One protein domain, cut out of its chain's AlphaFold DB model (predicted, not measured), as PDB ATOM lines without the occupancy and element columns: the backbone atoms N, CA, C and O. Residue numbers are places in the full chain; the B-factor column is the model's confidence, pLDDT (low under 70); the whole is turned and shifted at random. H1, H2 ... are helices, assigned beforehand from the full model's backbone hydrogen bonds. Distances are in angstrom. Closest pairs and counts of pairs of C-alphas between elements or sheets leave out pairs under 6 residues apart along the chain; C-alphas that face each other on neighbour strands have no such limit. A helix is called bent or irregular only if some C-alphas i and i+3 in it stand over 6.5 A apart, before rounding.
ATOM      1  N   LYS A   2     185.471 199.010 212.987       54.06
ATOM      2  CA  LYS A   2     186.341 198.585 211.865       54.06
ATOM      3  C   LYS A   2     186.544 197.063 211.728       54.06
ATOM      4  O   LYS A   2     186.499 196.562 210.613       54.06
ATOM      5  N   LEU A   3     186.667 196.321 212.836       53.03
ATOM      6  CA  LEU A   3     186.841 194.858 212.796       53.03
ATOM      7  C   LEU A   3     185.641 194.141 212.148       53.03
ATOM      8  O   LEU A   3     185.825 193.340 211.241       53.03
ATOM      9  N   LYS A   4     184.407 194.489 212.548       58.78
ATOM     10  CA  LYS A   4     183.173 193.897 211.995       58.78
ATOM     11  C   LYS A   4     183.052 194.100 210.478       58.78
ATOM     12  O   LYS A   4     182.555 193.220 209.792       58.78
ATOM     13  N   SER A   5     183.549 195.225 209.955       68.31
ATOM     14  CA  SER A   5     183.547 195.524 208.516       68.31
ATOM     15  C   SER A   5     184.546 194.670 207.724       68.31
ATOM     16  O   SER A   5     184.234 194.263 206.608       68.31
ATOM     17  N   ILE A   6     185.710 194.350 208.302       72.38
ATOM     18  CA  ILE A   6     186.714 193.479 207.668       72.38
ATOM     19  C   ILE A   6     186.202 192.035 207.602       72.38
ATOM     20  O   ILE A   6     186.260 191.427 206.538       72.38
ATOM     21  N   TYR A   7     185.623 191.518 208.692       68.19
ATOM     22  CA  TYR A   7     185.008 190.184 208.697       68.19
ATOM     23  C   TYR A   7     183.863 190.068 207.684       68.19
ATOM     24  O   TYR A   7     183.797 189.080 206.963       68.19
ATOM     25  N   LEU A   8     183.015 191.098 207.560       73.31
ATOM     26  CA  LEU A   8     181.931 191.107 206.571       73.31
ATOM     27  C   LEU A   8     182.455 191.066 205.126       73.31
ATOM     28  O   LEU A   8     181.889 190.375 204.285       73.31
ATOM     29  N   ARG A   9     183.548 191.786 204.838       74.38
ATOM     30  CA  ARG A   9     184.190 191.789 203.512       74.38
ATOM     31  C   ARG A   9     184.849 190.448 203.195       74.38
ATOM     32  O   ARG A   9     184.691 189.965 202.083       74.38
ATOM     33  N   MET A  10     185.533 189.831 204.160       76.94
ATOM     34  CA  MET A  10     186.121 188.495 203.986       76.94
ATOM     35  C   MET A  10     185.045 187.426 203.768       76.94
ATOM     36  O   MET A  10     185.205 186.570 202.904       76.94
ATOM     37  N   LEU A  11     183.925 187.512 204.492       80.19
ATOM     38  CA  LEU A  11     182.789 186.604 204.322       80.19
ATOM     39  C   LEU A  11     182.134 186.770 202.942       80.19
ATOM     40  O   LEU A  11     181.830 185.780 202.286       80.19
ATOM     41  N   ALA A  12     181.981 188.011 202.469       75.25
ATOM     42  CA  ALA A  12     181.475 188.296 201.129       75.25
ATOM     43  C   ALA A  12     182.409 187.769 200.025       75.25
ATOM     44  O   ALA A  12     181.932 187.167 199.070       75.25
ATOM     45  N   ILE A  13     183.730 187.937 200.165       76.94
ATOM     46  CA  ILE A  13     184.713 187.387 199.216       76.94
ATOM     47  C   ILE A  13     184.652 185.855 199.207       76.94
ATOM     48  O   ILE A  13     184.628 185.257 198.135       76.94
ATOM     49  N   GLY A  14     184.573 185.221 200.381       72.00
ATOM     50  CA  GLY A  14     184.422 183.770 200.494       72.00
ATOM     51  C   GLY A  14     183.152 183.257 199.810       72.00
ATOM     52  O   GLY A  14     183.218 182.305 199.042       72.00
ATOM     53  N   LEU A  15     182.016 183.930 200.019       75.25
ATOM     54  CA  LEU A  15     180.747 183.589 199.368       75.25
ATOM     55  C   LEU A  15     180.810 183.747 197.845       75.25
ATOM     56  O   LEU A  15     180.336 182.873 197.128       75.25
ATOM     57  N   VAL A  16     181.420 184.826 197.346       71.81
ATOM     58  CA  VAL A  16     181.593 185.037 195.900       71.81
ATOM     59  C   VAL A  16     182.460 183.936 195.291       71.81
ATOM     60  O   VAL A  16     182.092 183.401 194.251       71.81
ATOM     61  N   LEU A  17     183.562 183.548 195.942       69.12
ATOM     62  CA  LEU A  17     184.415 182.461 195.453       69.12
ATOM     63  C   LEU A  17     183.647 181.135 195.374       69.12
ATOM     64  O   LEU A  17     183.688 180.488 194.330       69.12
ATOM     65  N   ILE A  18     182.882 180.779 196.412       72.25
ATOM     66  CA  ILE A  18     182.052 179.563 196.422       72.25
ATOM     67  C   ILE A  18     181.040 179.589 195.271       72.25
ATOM     68  O   ILE A  18     181.023 178.666 194.460       72.25
ATOM     69  N   MET A  19     180.282 180.680 195.118       64.62
ATOM     70  CA  MET A  19     179.298 180.805 194.036       64.62
ATOM     71  C   MET A  19     179.943 180.730 192.646       64.62
ATOM     72  O   MET A  19     179.376 180.134 191.735       64.62
ATOM     73  N   THR A  20     181.134 181.311 192.454       62.69
ATOM     74  CA  THR A  20     181.836 181.227 191.162       62.69
ATOM     75  C   THR A  20     182.344 179.820 190.857       62.69
ATOM     76  O   THR A  20     182.315 179.407 189.699       62.69
ATOM     77  N   MET A  21     182.772 179.069 191.875       63.47
ATOM     78  CA  MET A  21     183.189 177.674 191.719       63.47
ATOM     79  C   MET A  21     181.993 176.774 191.397       63.47
ATOM     80  O   MET A  21     182.088 175.956 190.486       63.47
ATOM     81  N   GLU A  22     180.862 176.972 192.076       67.56
ATOM     82  CA  GLU A  22     179.605 176.268 191.794       67.56
ATOM     83  C   GLU A  22     179.094 176.569 190.380       67.56
ATOM     84  O   GLU A  22     178.736 175.651 189.646       67.56
ATOM     85  N   LEU A  23     179.139 177.834 189.949       67.06
ATOM     86  CA  LEU A  23     178.735 178.230 188.599       67.06
ATOM     87  C   LEU A  23     179.625 177.586 187.524       67.06
ATOM     88  O   LEU A  23     179.122 177.122 186.503       67.06
ATOM     89  N   HIS A  24     180.940 177.533 187.753       66.44
ATOM     90  CA  HIS A  24     181.874 176.913 186.815       66.44
ATOM     91  C   HIS A  24     181.702 175.388 186.753       66.44
ATOM     92  O   HIS A  24     181.706 174.812 185.665       66.44
ATOM     93  N   ALA A  25     181.488 174.736 187.900       65.69
ATOM     94  CA  ALA A  25     181.173 173.311 187.964       65.69
ATOM     95  C   ALA A  25     179.857 172.993 187.233       65.69
ATOM     96  O   ALA A  25     179.824 172.100 186.389       65.69
ATOM     97  N   GLN A  26     178.808 173.787 187.467       71.69
ATOM     98  CA  GLN A  26     177.520 173.639 186.792       71.69
ATOM     99  C   GLN A  26     177.647 173.815 185.273       71.69
ATOM    100  O   GLN A  26     177.124 173.007 184.508       71.69
ATOM    101  N   GLN A  27     178.393 174.828 184.821       70.75
ATOM    102  CA  GLN A  27     178.629 175.070 183.398       70.75
ATOM    103  C   GLN A  27     179.378 173.907 182.725       70.75
ATOM    104  O   GLN A  27     179.063 173.548 181.588       70.75
ATOM    105  N   ASN A  28     180.332 173.285 183.423       80.00
ATOM    106  CA  ASN A  28     181.029 172.094 182.932       80.00
ATOM    107  C   ASN A  28     180.075 170.899 182.799       80.00
ATOM    108  O   ASN A  28     180.112 170.193 181.791       80.00
ATOM    109  N   CYS A  29     179.165 170.715 183.755       87.06
ATOM    110  CA  CYS A  29     178.164 169.652 183.697       87.06
ATOM    111  C   CYS A  29     177.124 169.870 182.595       87.06
ATOM    112  O   CYS A  29     176.759 168.927 181.894       87.06
ATOM    113  N   ASP A  30     176.700 171.111 182.362       88.25
ATOM    114  CA  ASP A  30     175.796 171.432 181.255       88.25
ATOM    115  C   ASP A  30     176.458 171.260 179.878       88.25
ATOM    116  O   ASP A  30     175.782 170.896 178.909       88.25
ATOM    117  N   SER A  31     177.778 171.462 179.780       88.50
ATOM    118  CA  SER A  31     178.549 171.098 178.584       88.50
ATOM    119  C   SER A  31     178.597 169.580 178.401       88.50
ATOM    120  O   SER A  31     178.261 169.083 177.324       88.50
ATOM    121  N   LEU A  32     178.934 168.844 179.468       92.44
ATOM    122  CA  LEU A  32     179.073 167.389 179.450       92.44
ATOM    123  C   LEU A  32     177.800 166.694 178.953       92.44
ATOM    124  O   LEU A  32     177.887 165.757 178.163       92.44
ATOM    125  N   LYS A  33     176.608 167.190 179.321       93.38
ATOM    126  CA  LYS A  33     175.306 166.629 178.894       93.38
ATOM    127  C   LYS A  33     175.170 166.426 177.380       93.38
ATOM    128  O   LYS A  33     174.432 165.542 176.944       93.38
ATOM    129  N   LYS A  34     175.851 167.245 176.574       92.31
ATOM    130  CA  LYS A  34     175.790 167.199 175.102       92.31
ATOM    131  C   LYS A  34     176.839 166.276 174.485       92.31
ATOM    132  O   LYS A  34     176.779 166.005 173.287       92.31
ATOM    133  N   GLU A  35     177.805 165.819 175.270       94.38
ATOM    134  CA  GLU A  35     178.887 164.972 174.795       94.38
ATOM    135  C   GLU A  35     178.460 163.502 174.726       94.38
ATOM    136  O   GLU A  35     177.625 163.026 175.496       94.38
ATOM    137  N   VAL A  36     179.058 162.774 173.783       93.19
ATOM    138  CA  VAL A  36     178.868 161.327 173.616       93.19
ATOM    139  C   VAL A  36     179.945 160.596 174.425       93.19
ATOM    140  O   VAL A  36     181.130 160.851 174.149       93.19
ATOM    141  N   PRO A  37     179.572 159.685 175.348       93.81
ATOM    142  CA  PRO A  37     180.519 158.885 176.121       93.81
ATOM    143  C   PRO A  37     181.534 158.155 175.239       93.81
ATOM    144  O   PRO A  37     181.222 157.744 174.116       93.81
ATOM    145  N   ALA A  38     182.761 157.998 175.734       91.56
ATOM    146  CA  ALA A  38     183.825 157.332 174.992       91.56
ATOM    147  C   ALA A  38     183.472 155.867 174.697       91.56
ATOM    148  O   ALA A  38     183.668 155.418 173.567       91.56
ATOM    149  N   PHE A  39     182.858 155.161 175.652       90.12
ATOM    150  CA  PHE A  39     182.462 153.763 175.478       90.12
ATOM    151  C   PHE A  39     181.494 153.560 174.300       90.12
ATOM    152  O   PHE A  39     181.526 152.517 173.654       90.12
ATOM    153  N   CYS A  40     180.659 154.555 173.967       86.75
ATOM    154  CA  CYS A  40     179.722 154.468 172.841       86.75
ATOM    155  C   CYS A  40     180.408 154.518 171.466       86.75
ATOM    156  O   CYS A  40     179.769 154.224 170.457       86.75
ATOM    157  N   LYS A  41     181.675 154.941 171.399       84.44
ATOM    158  CA  LYS A  41     182.434 155.105 170.147       84.44
ATOM    159  C   LYS A  41     183.352 153.919 169.851       84.44
ATOM    160  O   LYS A  41     184.017 153.918 168.818       84.44
ATOM    161  N   LEU A  42     183.423 152.958 170.765       79.88
ATOM    162  CA  LEU A  42     184.414 151.891 170.778       79.88
ATOM    163  C   LEU A  42     183.754 150.518 170.622       79.88
ATOM    164  O   LEU A  42     182.559 150.352 170.866       79.88
ATOM    165  N   LEU A  43     184.551 149.535 170.202       70.50
ATOM    166  CA  LEU A  43     184.160 148.126 170.231       70.50
ATOM    167  C   LEU A  43     184.149 147.617 171.680       70.50
ATOM    168  O   LEU A  43     184.786 148.207 172.548       70.50
ATOM    169  N   ASP A  44     183.429 146.527 171.940       72.81
ATOM    170  CA  ASP A  44     183.076 146.076 173.295       72.81
ATOM    171  C   ASP A  44     184.249 145.966 174.283       72.81
ATOM    172  O   ASP A  44     184.114 146.418 175.423       72.81
ATOM    173  N   ASP A  45     185.388 145.415 173.862       75.50
ATOM    174  CA  ASP A  45     186.548 145.232 174.744       75.50
ATOM    175  C   ASP A  45     187.175 146.577 175.152       75.50
ATOM    176  O   ASP A  45     187.426 146.815 176.335       75.50
ATOM    177  N   ASP A  46     187.326 147.504 174.204       78.00
ATOM    178  CA  ASP A  46     187.830 148.858 174.462       78.00
ATOM    179  C   ASP A  46     186.796 149.712 175.222       78.00
ATOM    180  O   ASP A  46     187.134 150.532 176.079       78.00
ATOM    181  N   ALA A  47     185.508 149.486 174.961       81.62
ATOM    182  CA  ALA A  47     184.412 150.186 175.615       81.62
ATOM    183  C   ALA A  47     184.327 149.858 177.114       81.62
ATOM    184  O   ALA A  47     184.067 150.755 177.919       81.62
ATOM    185  N   ARG A  48     184.583 148.605 177.519       85.75
ATOM    186  CA  ARG A  48     184.615 148.219 178.944       85.75
ATOM    187  C   ARG A  48     185.762 148.885 179.707       85.75
ATOM    188  O   ARG A  48     185.601 149.171 180.891       85.75
ATOM    189  N   VAL A  49     186.888 149.163 179.047       88.75
ATOM    190  CA  VAL A  49     188.035 149.867 179.650       88.75
ATOM    191  C   VAL A  49     187.741 151.355 179.852       88.75
ATOM    192  O   VAL A  49     188.154 151.940 180.855       88.75
ATOM    193  N   GLU A  50     187.014 151.979 178.925       89.75
ATOM    194  CA  GLU A  50     186.650 153.397 179.024       89.75
ATOM    195  C   GLU A  50     185.443 153.655 179.934       89.75
ATOM    196  O   GLU A  50     185.335 154.739 180.508       89.75
ATOM    197  N   PHE A  51     184.561 152.670 180.131       90.44
ATOM    198  CA  PHE A  51     183.331 152.854 180.905       90.44
ATOM    199  C   PHE A  51     183.550 153.399 182.330       90.44
ATOM    200  O   PHE A  51     182.868 154.359 182.685       90.44
ATOM    201  N   PRO A  52     184.520 152.917 183.139       91.06
ATOM    202  CA  PRO A  52     184.797 153.508 184.451       91.06
ATOM    203  C   PRO A  52     185.236 154.979 184.383       91.06
ATOM    204  O   PRO A  52     184.951 155.756 185.294       91.06
ATOM    205  N   LYS A  53     185.909 155.393 183.300       92.81
ATOM    206  CA  LYS A  53     186.323 156.790 183.098       92.81
ATOM    207  C   LYS A  53     185.127 157.664 182.735       92.81
ATOM    208  O   LYS A  53     185.006 158.774 183.248       92.81
ATOM    209  N   ASP A  54     184.239 157.167 181.876       92.25
ATOM    210  CA  ASP A  54     182.979 157.841 181.550       92.25
ATOM    211  C   ASP A  54     182.069 157.959 182.777       92.25
ATOM    212  O   ASP A  54     181.487 159.016 183.019       92.25
ATOM    213  N   TYR A  55     182.017 156.911 183.596       90.56
ATOM    214  CA  TYR A  55     181.296 156.911 184.859       90.56
ATOM    215  C   TYR A  55     181.846 157.964 185.830       90.56
ATOM    216  O   TYR A  55     181.085 158.773 186.357       90.56
ATOM    217  N   ALA A  56     183.173 158.037 186.005       90.19
ATOM    218  CA  ALA A  56     183.812 159.044 186.855       90.19
ATOM    219  C   ALA A  56     183.505 160.486 186.410       90.19
ATOM    220  O   ALA A  56     183.356 161.377 187.249       90.19
ATOM    221  N   LYS A  57     183.364 160.727 185.100       91.56
ATOM    222  CA  LYS A  57     182.937 162.035 184.579       91.56
ATOM    223  C   LYS A  57     181.512 162.379 185.002       91.56
ATOM    224  O   LYS A  57     181.290 163.491 185.470       91.56
ATOM    225  N   ILE A  58     180.559 161.450 184.898       91.44
ATOM    226  CA  ILE A  58     179.187 161.696 185.377       91.44
ATOM    227  C   ILE A  58     179.166 161.888 186.892       91.44
ATOM    228  O   ILE A  58     178.511 162.810 187.371       91.44
ATOM    229  N   ALA A  59     179.917 161.079 187.641       89.50
ATOM    230  CA  ALA A  59     179.979 161.169 189.099       89.50
ATOM    231  C   ALA A  59     180.548 162.513 189.598       89.50
ATOM    232  O   ALA A  59     180.300 162.907 190.733       89.50
ATOM    233  N   SER A  60     181.276 163.252 188.749       88.88
ATOM    234  CA  SER A  60     181.701 164.627 189.049       88.88
ATOM    235  C   SER A  60     180.574 165.666 188.943       88.88
ATOM    236  O   SER A  60     180.714 166.773 189.458       88.88
ATOM    237  N   CYS A  61     179.462 165.308 188.294       88.31
ATOM    238  CA  CYS A  61     178.323 166.180 188.012       88.31
ATOM    239  C   CYS A  61     177.055 165.834 188.788       88.31
ATOM    240  O   CYS A  61     176.187 166.689 188.947       88.31
ATOM    241  N   MET A  62     176.932 164.600 189.267       89.75
ATOM    242  CA  MET A  62     175.809 164.174 190.090       89.75
ATOM    243  C   MET A  62     176.235 163.088 191.070       89.75
ATOM    244  O   MET A  62     177.186 162.347 190.827       89.75
ATOM    245  N   GLU A  63     175.495 162.963 192.167       88.50
ATOM    246  CA  GLU A  63     175.718 161.886 193.122       88.50
ATOM    247  C   GLU A  63     175.332 160.542 192.499       88.50
ATOM    248  O   GLU A  63     174.161 160.304 192.190       88.50
ATOM    249  N   ILE A  64     176.305 159.643 192.372       88.19
ATOM    250  CA  ILE A  64     176.071 158.251 192.004       88.19
ATOM    251  C   ILE A  64     176.525 157.370 193.164       88.19
ATOM    252  O   ILE A  64     177.710 157.300 193.482       88.19
ATOM    253  N   ASP A  65     175.561 156.740 193.828       88.69
ATOM    254  CA  ASP A  65     175.815 155.804 194.919       88.69
ATOM    255  C   ASP A  65     176.070 154.379 194.398       88.69
ATOM    256  O   ASP A  65     175.834 154.059 193.230       88.69
ATOM    257  N   SER A  66     176.515 153.492 195.290       86.88
ATOM    258  CA  SER A  66     176.826 152.099 194.952       86.88
ATOM    259  C   SER A  66     175.622 151.299 194.441       86.88
ATOM    260  O   SER A  66     175.799 150.319 193.724       86.88
ATOM    261  N   VAL A  67     174.391 151.678 194.809       89.50
ATOM    262  CA  VAL A  67     173.178 151.004 194.316       89.50
ATOM    263  C   VAL A  67     172.913 151.406 192.873       89.50
ATOM    264  O   VAL A  67     172.593 150.560 192.041       89.50
ATOM    265  N   THR A  68     173.094 152.686 192.565       90.19
ATOM    266  CA  THR A  68     173.011 153.207 191.206       90.19
ATOM    267  C   THR A  68     174.073 152.557 190.324       90.19
ATOM    268  O   THR A  68     173.741 152.114 189.231       90.19
ATOM    269  N   GLU A  69     175.311 152.420 190.808       87.12
ATOM    270  CA  GLU A  69     176.389 151.726 190.086       87.12
ATOM    271  C   GLU A  69     176.030 150.271 189.769       87.12
ATOM    272  O   GLU A  69     176.182 149.810 188.639       87.12
ATOM    273  N   MET A  70     175.502 149.556 190.766       86.19
ATOM    274  CA  MET A  70     175.096 148.159 190.632       86.19
ATOM    275  C   MET A  70     173.971 147.986 189.603       86.19
ATOM    276  O   MET A  70     173.988 147.034 188.823       86.19
ATOM    277  N   LEU A  71     172.984 148.886 189.601       87.81
ATOM    278  CA  LEU A  71     171.813 148.794 188.722       87.81
ATOM    279  C   LEU A  71     172.064 149.380 187.320       87.81
ATOM    280  O   LEU A  71     171.483 148.895 186.349       87.81
ATOM    281  N   LEU A  72     172.945 150.377 187.190       89.69
ATOM    282  CA  LEU A  72     173.363 151.001 185.925       89.69
ATOM    283  C   LEU A  72     174.809 150.646 185.561       89.69
ATOM    284  O   LEU A  72     175.596 151.500 185.151       89.69
ATOM    285  N   GLY A  73     175.148 149.363 185.666       88.12
ATOM    286  CA  GLY A  73     176.416 148.843 185.159       88.12
ATOM    287  C   GLY A  73     176.535 148.940 183.629       88.12
ATOM    288  O   GLY A  73     175.566 149.227 182.918       88.12
ATOM    289  N   TYR A  74     177.731 148.639 183.113       89.62
ATOM    290  CA  TYR A  74     178.079 148.746 181.687       89.62
ATOM    291  C   TYR A  74     177.031 148.145 180.746       89.62
ATOM    292  O   TYR A  74     176.588 148.812 179.813       89.62
ATOM    293  N   ASP A  75     176.604 146.904 180.994       89.38
ATOM    294  CA  ASP A  75     175.693 146.205 180.088       89.38
ATOM    295  C   ASP A  75     174.318 146.889 180.017       89.38
ATOM    296  O   ASP A  75     173.745 147.004 178.933       89.38
ATOM    297  N   MET A  76     173.815 147.418 181.138       90.38
ATOM    298  CA  MET A  76     172.534 148.128 181.179       90.38
ATOM    299  C   MET A  76     172.603 149.444 180.401       90.38
ATOM    300  O   MET A  76     171.766 149.708 179.536       90.38
ATOM    301  N   VAL A  77     173.636 150.248 180.663       91.69
ATOM    302  CA  VAL A  77     173.830 151.541 179.991       91.69
ATOM    303  C   VAL A  77     174.067 151.336 178.494       91.69
ATOM    304  O   VAL A  77     173.477 152.029 177.667       91.69
ATOM    305  N   LYS A  78     174.851 150.321 178.116       91.69
ATOM    306  CA  LYS A  78     175.060 149.939 176.717       91.69
ATOM    307  C   LYS A  78     173.762 149.520 176.031       91.69
ATOM    308  O   LYS A  78     173.514 149.954 174.907       91.69
ATOM    309  N   MET A  79     172.934 148.690 176.668       91.06
ATOM    310  CA  MET A  79     171.644 148.294 176.093       91.06
ATOM    311  C   MET A  79     170.753 149.509 175.825       91.06
ATOM    312  O   MET A  79     170.180 149.604 174.739       91.06
ATOM    313  N   GLN A  80     170.693 150.461 176.759       90.56
ATOM    314  CA  GLN A  80     169.927 151.696 176.581       90.56
ATOM    315  C   GLN A  80     170.491 152.574 175.460       90.56
ATOM    316  O   GLN A  80     169.736 153.045 174.606       90.56
ATOM    317  N   ALA A  81     171.816 152.720 175.385       91.00
ATOM    318  CA  ALA A  81     172.471 153.439 174.297       91.00
ATOM    319  C   ALA A  81     172.133 152.829 172.922       91.00
ATOM    320  O   ALA A  81     171.736 153.542 171.996       91.00
ATOM    321  N   LEU A  82     172.201 151.497 172.800       89.94
ATOM    322  CA  LEU A  82     171.836 150.773 171.579       89.94
ATOM    323  C   LEU A  82     170.345 150.904 171.244       89.94
ATOM    324  O   LEU A  82     169.984 151.041 170.073       89.94
ATOM    325  N   GLN A  83     169.466 150.858 172.246       90.50
ATOM    326  CA  GLN A  83     168.027 151.025 172.056       90.50
ATOM    327  C   GLN A  83     167.697 152.431 171.550       90.50
ATOM    328  O   GLN A  83     166.932 152.572 170.595       90.50
ATOM    329  N   LEU A  84     168.300 153.469 172.131       88.75
ATOM    330  CA  LEU A  84     168.129 154.851 171.685       88.75
ATOM    331  C   LEU A  84     168.599 155.044 170.243       88.75
ATOM    332  O   LEU A  84     167.871 155.640 169.444       88.75
ATOM    333  N   GLN A  85     169.747 154.472 169.885       85.12
ATOM    334  CA  GLN A  85     170.252 154.519 168.516       85.12
ATOM    335  C   GLN A  85     169.304 153.819 167.532       85.12
ATOM    336  O   GLN A  85     169.012 154.368 166.473       85.12
ATOM    337  N   LYS A  86     168.770 152.644 167.890       88.31
ATOM    338  CA  LYS A  86     167.845 151.882 167.035       88.31
ATOM    339  C   LYS A  86     166.472 152.538 166.882       88.31
ATOM    340  O   LYS A  86     165.916 152.520 165.791       88.31
ATOM    341  N   VAL A  87     165.910 153.076 167.965       90.25
ATOM    342  CA  VAL A  87     164.515 153.553 168.002       90.25
ATOM    343  C   VAL A  87     164.401 155.029 167.633       90.25
ATOM    344  O   VAL A  87     163.476 155.413 166.923       90.25
ATOM    345  N   LYS A  88     165.321 155.870 168.119       84.56
ATOM    346  CA  LYS A  88     165.260 157.331 167.950       84.56
ATOM    347  C   LYS A  88     166.258 157.868 166.920       84.56
ATOM    348  O   LYS A  88     166.277 159.074 166.696       84.56
ATOM    349  N   ASN A  89     167.078 157.003 166.311       88.94
ATOM    350  CA  ASN A  89     168.110 157.365 165.333       88.94
ATOM    351  C   ASN A  89     169.023 158.518 165.802       88.94
ATOM    352  O   ASN A  89     169.387 159.401 165.025       88.94
ATOM    353  N   ARG A  90     169.366 158.538 167.095       90.56
ATOM    354  CA  ARG A  90     170.290 159.518 167.681       90.56
ATOM    355  C   ARG A  90     171.299 158.847 168.599       90.56
ATOM    356  O   ARG A  90     171.027 157.780 169.146       90.56
ATOM    357  N   LEU A  91     172.447 159.497 168.772       90.88
ATOM    358  CA  LEU A  91     173.488 159.040 169.687       90.88
ATOM    359  C   LEU A  91     173.059 159.236 171.145       90.88
ATOM    360  O   LEU A  91     172.319 160.172 171.465       90.88
ATOM    361  N   PHE A  92     173.551 158.338 171.994       93.81
ATOM    362  CA  PHE A  92     173.476 158.434 173.446       93.81
ATOM    363  C   PHE A  92     174.464 159.488 173.954       93.81
ATOM    364  O   PHE A  92     175.615 159.518 173.508       93.81
ATOM    365  N   THR A  93     174.028 160.347 174.869       95.06
ATOM    366  CA  THR A  93     174.865 161.382 175.489       95.06
ATOM    367  C   THR A  93     175.005 161.166 176.992       95.06
ATOM    368  O   THR A  93     174.249 160.406 177.596       95.06
ATOM    369  N   TYR A  94     175.944 161.864 177.639       94.88
ATOM    370  CA  TYR A  94     175.988 161.868 179.106       94.88
ATOM    371  C   TYR A  94     174.705 162.442 179.721       94.88
ATOM    372  O   TYR A  94     174.340 162.031 180.813       94.88
ATOM    373  N   GLY A  95     174.003 163.347 179.027       94.56
ATOM    374  CA  GLY A  95     172.700 163.851 179.468       94.56
ATOM    375  C   GLY A  95     171.653 162.744 179.554       94.56
ATOM    376  O   GLY A  95     170.984 162.634 180.571       94.56
ATOM    377  N   ASP A  96     171.595 161.858 178.555       94.50
ATOM    378  CA  ASP A  96     170.707 160.689 178.608       94.50
ATOM    379  C   ASP A  96     171.039 159.773 179.791       94.50
ATOM    380  O   ASP A  96     170.147 159.232 180.438       94.50
ATOM    381  N   TRP A  97     172.328 159.592 180.082       94.50
ATOM    382  CA  TRP A  97     172.756 158.786 181.222       94.50
ATOM    383  C   TRP A  97     172.393 159.457 182.555       94.50
ATOM    384  O   TRP A  97     171.912 158.789 183.465       94.50
ATOM    385  N   MET A  98     172.564 160.774 182.673       94.62
ATOM    386  CA  MET A  98     172.136 161.521 183.860       94.62
ATOM    387  C   MET A  98     170.622 161.392 184.082       94.62
ATOM    388  O   MET A  98     170.209 161.047 185.186       94.62
ATOM    389  N   ASP A  99     169.815 161.554 183.029       94.62
ATOM    390  CA  ASP A  99     168.360 161.368 183.091       94.62
ATOM    391  C   ASP A  99     168.002 159.937 183.538       94.62
ATOM    392  O   ASP A  99     167.132 159.747 184.387       94.62
ATOM    393  N   MET A 100     168.719 158.920 183.040       93.56
ATOM    394  CA  MET A 100     168.547 157.530 183.483       93.56
ATOM    395  C   MET A 100     168.860 157.337 184.971       93.56
ATOM    396  O   MET A 100     168.180 156.560 185.640       93.56
ATOM    397  N   VAL A 101     169.895 157.999 185.498       93.88
ATOM    398  CA  VAL A 101     170.225 157.940 186.931       93.88
ATOM    399  C   VAL A 101     169.107 158.574 187.756       93.88
ATOM    400  O   VAL A 101     168.679 157.990 188.754       93.88
ATOM    401  N   GLU A 102     168.620 159.747 187.351       94.56
ATOM    402  CA  GLU A 102     167.517 160.424 188.036       94.56
ATOM    403  C   GLU A 102     166.243 159.572 188.022       94.56
ATOM    404  O   GLU A 102     165.639 159.350 189.074       94.56
ATOM    405  N   GLU A 103     165.878 159.023 186.862       94.25
ATOM    406  CA  GLU A 103     164.723 158.140 186.715       94.25
ATOM    407  C   GLU A 103     164.865 156.897 187.603       94.25
ATOM    408  O   GLU A 103     163.951 156.584 188.375       94.25
ATOM    409  N   LEU A 104     166.031 156.240 187.577       93.25
ATOM    410  CA  LEU A 104     166.297 155.062 188.397       93.25
ATOM    411  C   LEU A 104     166.094 155.355 189.886       93.25
ATOM    412  O   LEU A 104     165.439 154.572 190.570       93.25
ATOM    413  N   LYS A 105     166.601 156.479 190.404       92.69
ATOM    414  CA  LYS A 105     166.468 156.815 191.833       92.69
ATOM    415  C   LYS A 105     165.012 156.974 192.283       92.69
ATOM    416  O   LYS A 105     164.700 156.790 193.462       92.69
ATOM    417  N   THR A 106     164.094 157.264 191.360       92.88
ATOM    418  CA  THR A 106     162.650 157.314 191.643       92.88
ATOM    419  C   THR A 106     161.954 155.953 191.543       92.88
ATOM    420  O   THR A 106     160.794 155.819 191.955       92.88
ATOM    421  N   SER A 107     162.637 154.922 191.046       91.31
ATOM    422  CA  SER A 107     162.043 153.619 190.765       91.31
ATOM    423  C   SER A 107     161.827 152.774 192.027       91.31
ATOM    424  O   SER A 107     162.395 153.010 193.102       91.31
TER     425      SER A 107
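This is residues 2 to 107 of the 175 residues of an uncharacterized protein of Sphingobacterium detergens (UniProt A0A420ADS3). A long helix, H1, sticks out with residues 2 to 24 as a handle from a small compact head, in which H3, H5 and H6 stand at wide angles to one another with few contacts between them, while the short H2 packs on H3 and the short H4 is near residues 101 to 105 of H6. The printed part has 106 residues with six named helices in the order H1 to H6 and no named strand, an all-helix domain. The whole is loose, with a radius of gyration of the C-alphas of 18.9 A, and spans 66 by 26 by 24 A, the arm H1 making the length.

H1, residues 2 to 32, begins at C-alpha 2 at (186.341, 198.585, 211.865) and is 45.6 A long. H2 is residues 38 to 41. H3, residues 44 to 59, is 22.1 A long and has a kink of 36 degrees near residue 51; it is irregular, but only just, with C-alphas 49 and 52 6.8 A apart. H4 is residues 66 to 71. H5, residues 74 to 88, is 20.7 A long. H6, residues 94 to 106, is 18.9 A long and ends at C-alpha 106 at (162.650, 157.314, 191.643).

H1 is close to H6 but not clearly touching, about perpendicular at 76 degrees; their closest C-alphas, of Leu 32 and Tyr 94, are 6.3 A apart. H2 and H3 touch, the closest C-alphas being those of Phe 39 and Ala 47, 4.1 A apart. H5 is close to H3 but not clearly touching, about perpendicular at 86 degrees, with the closest C-alphas, of Phe 51 and Tyr 74, 6.7 A apart. H4 and H6 only just touch, with 3 pairs of C-alphas within 8 A, through residues 101 to 105 of H6 alone; the closest, of Thr 68 and Val 101, are 7.0 A apart. In H1, H4, H5 and H6 every O i to N i+4 pair is within hydrogen-bond range, in H3 9 of 12, and H2 is too short for such a pair.

The C-alphas farthest apart, of Lys 2 and Lys 86, are 67.3 A apart. Without residues 2 to 24, the body spans 29 by 27 by 26 A. The printed part has no cut, and no link is long. The mean pLDDT of the printed part is 84.4; residues 2 to 5, 7, 17 and 19 to 25 are under 70.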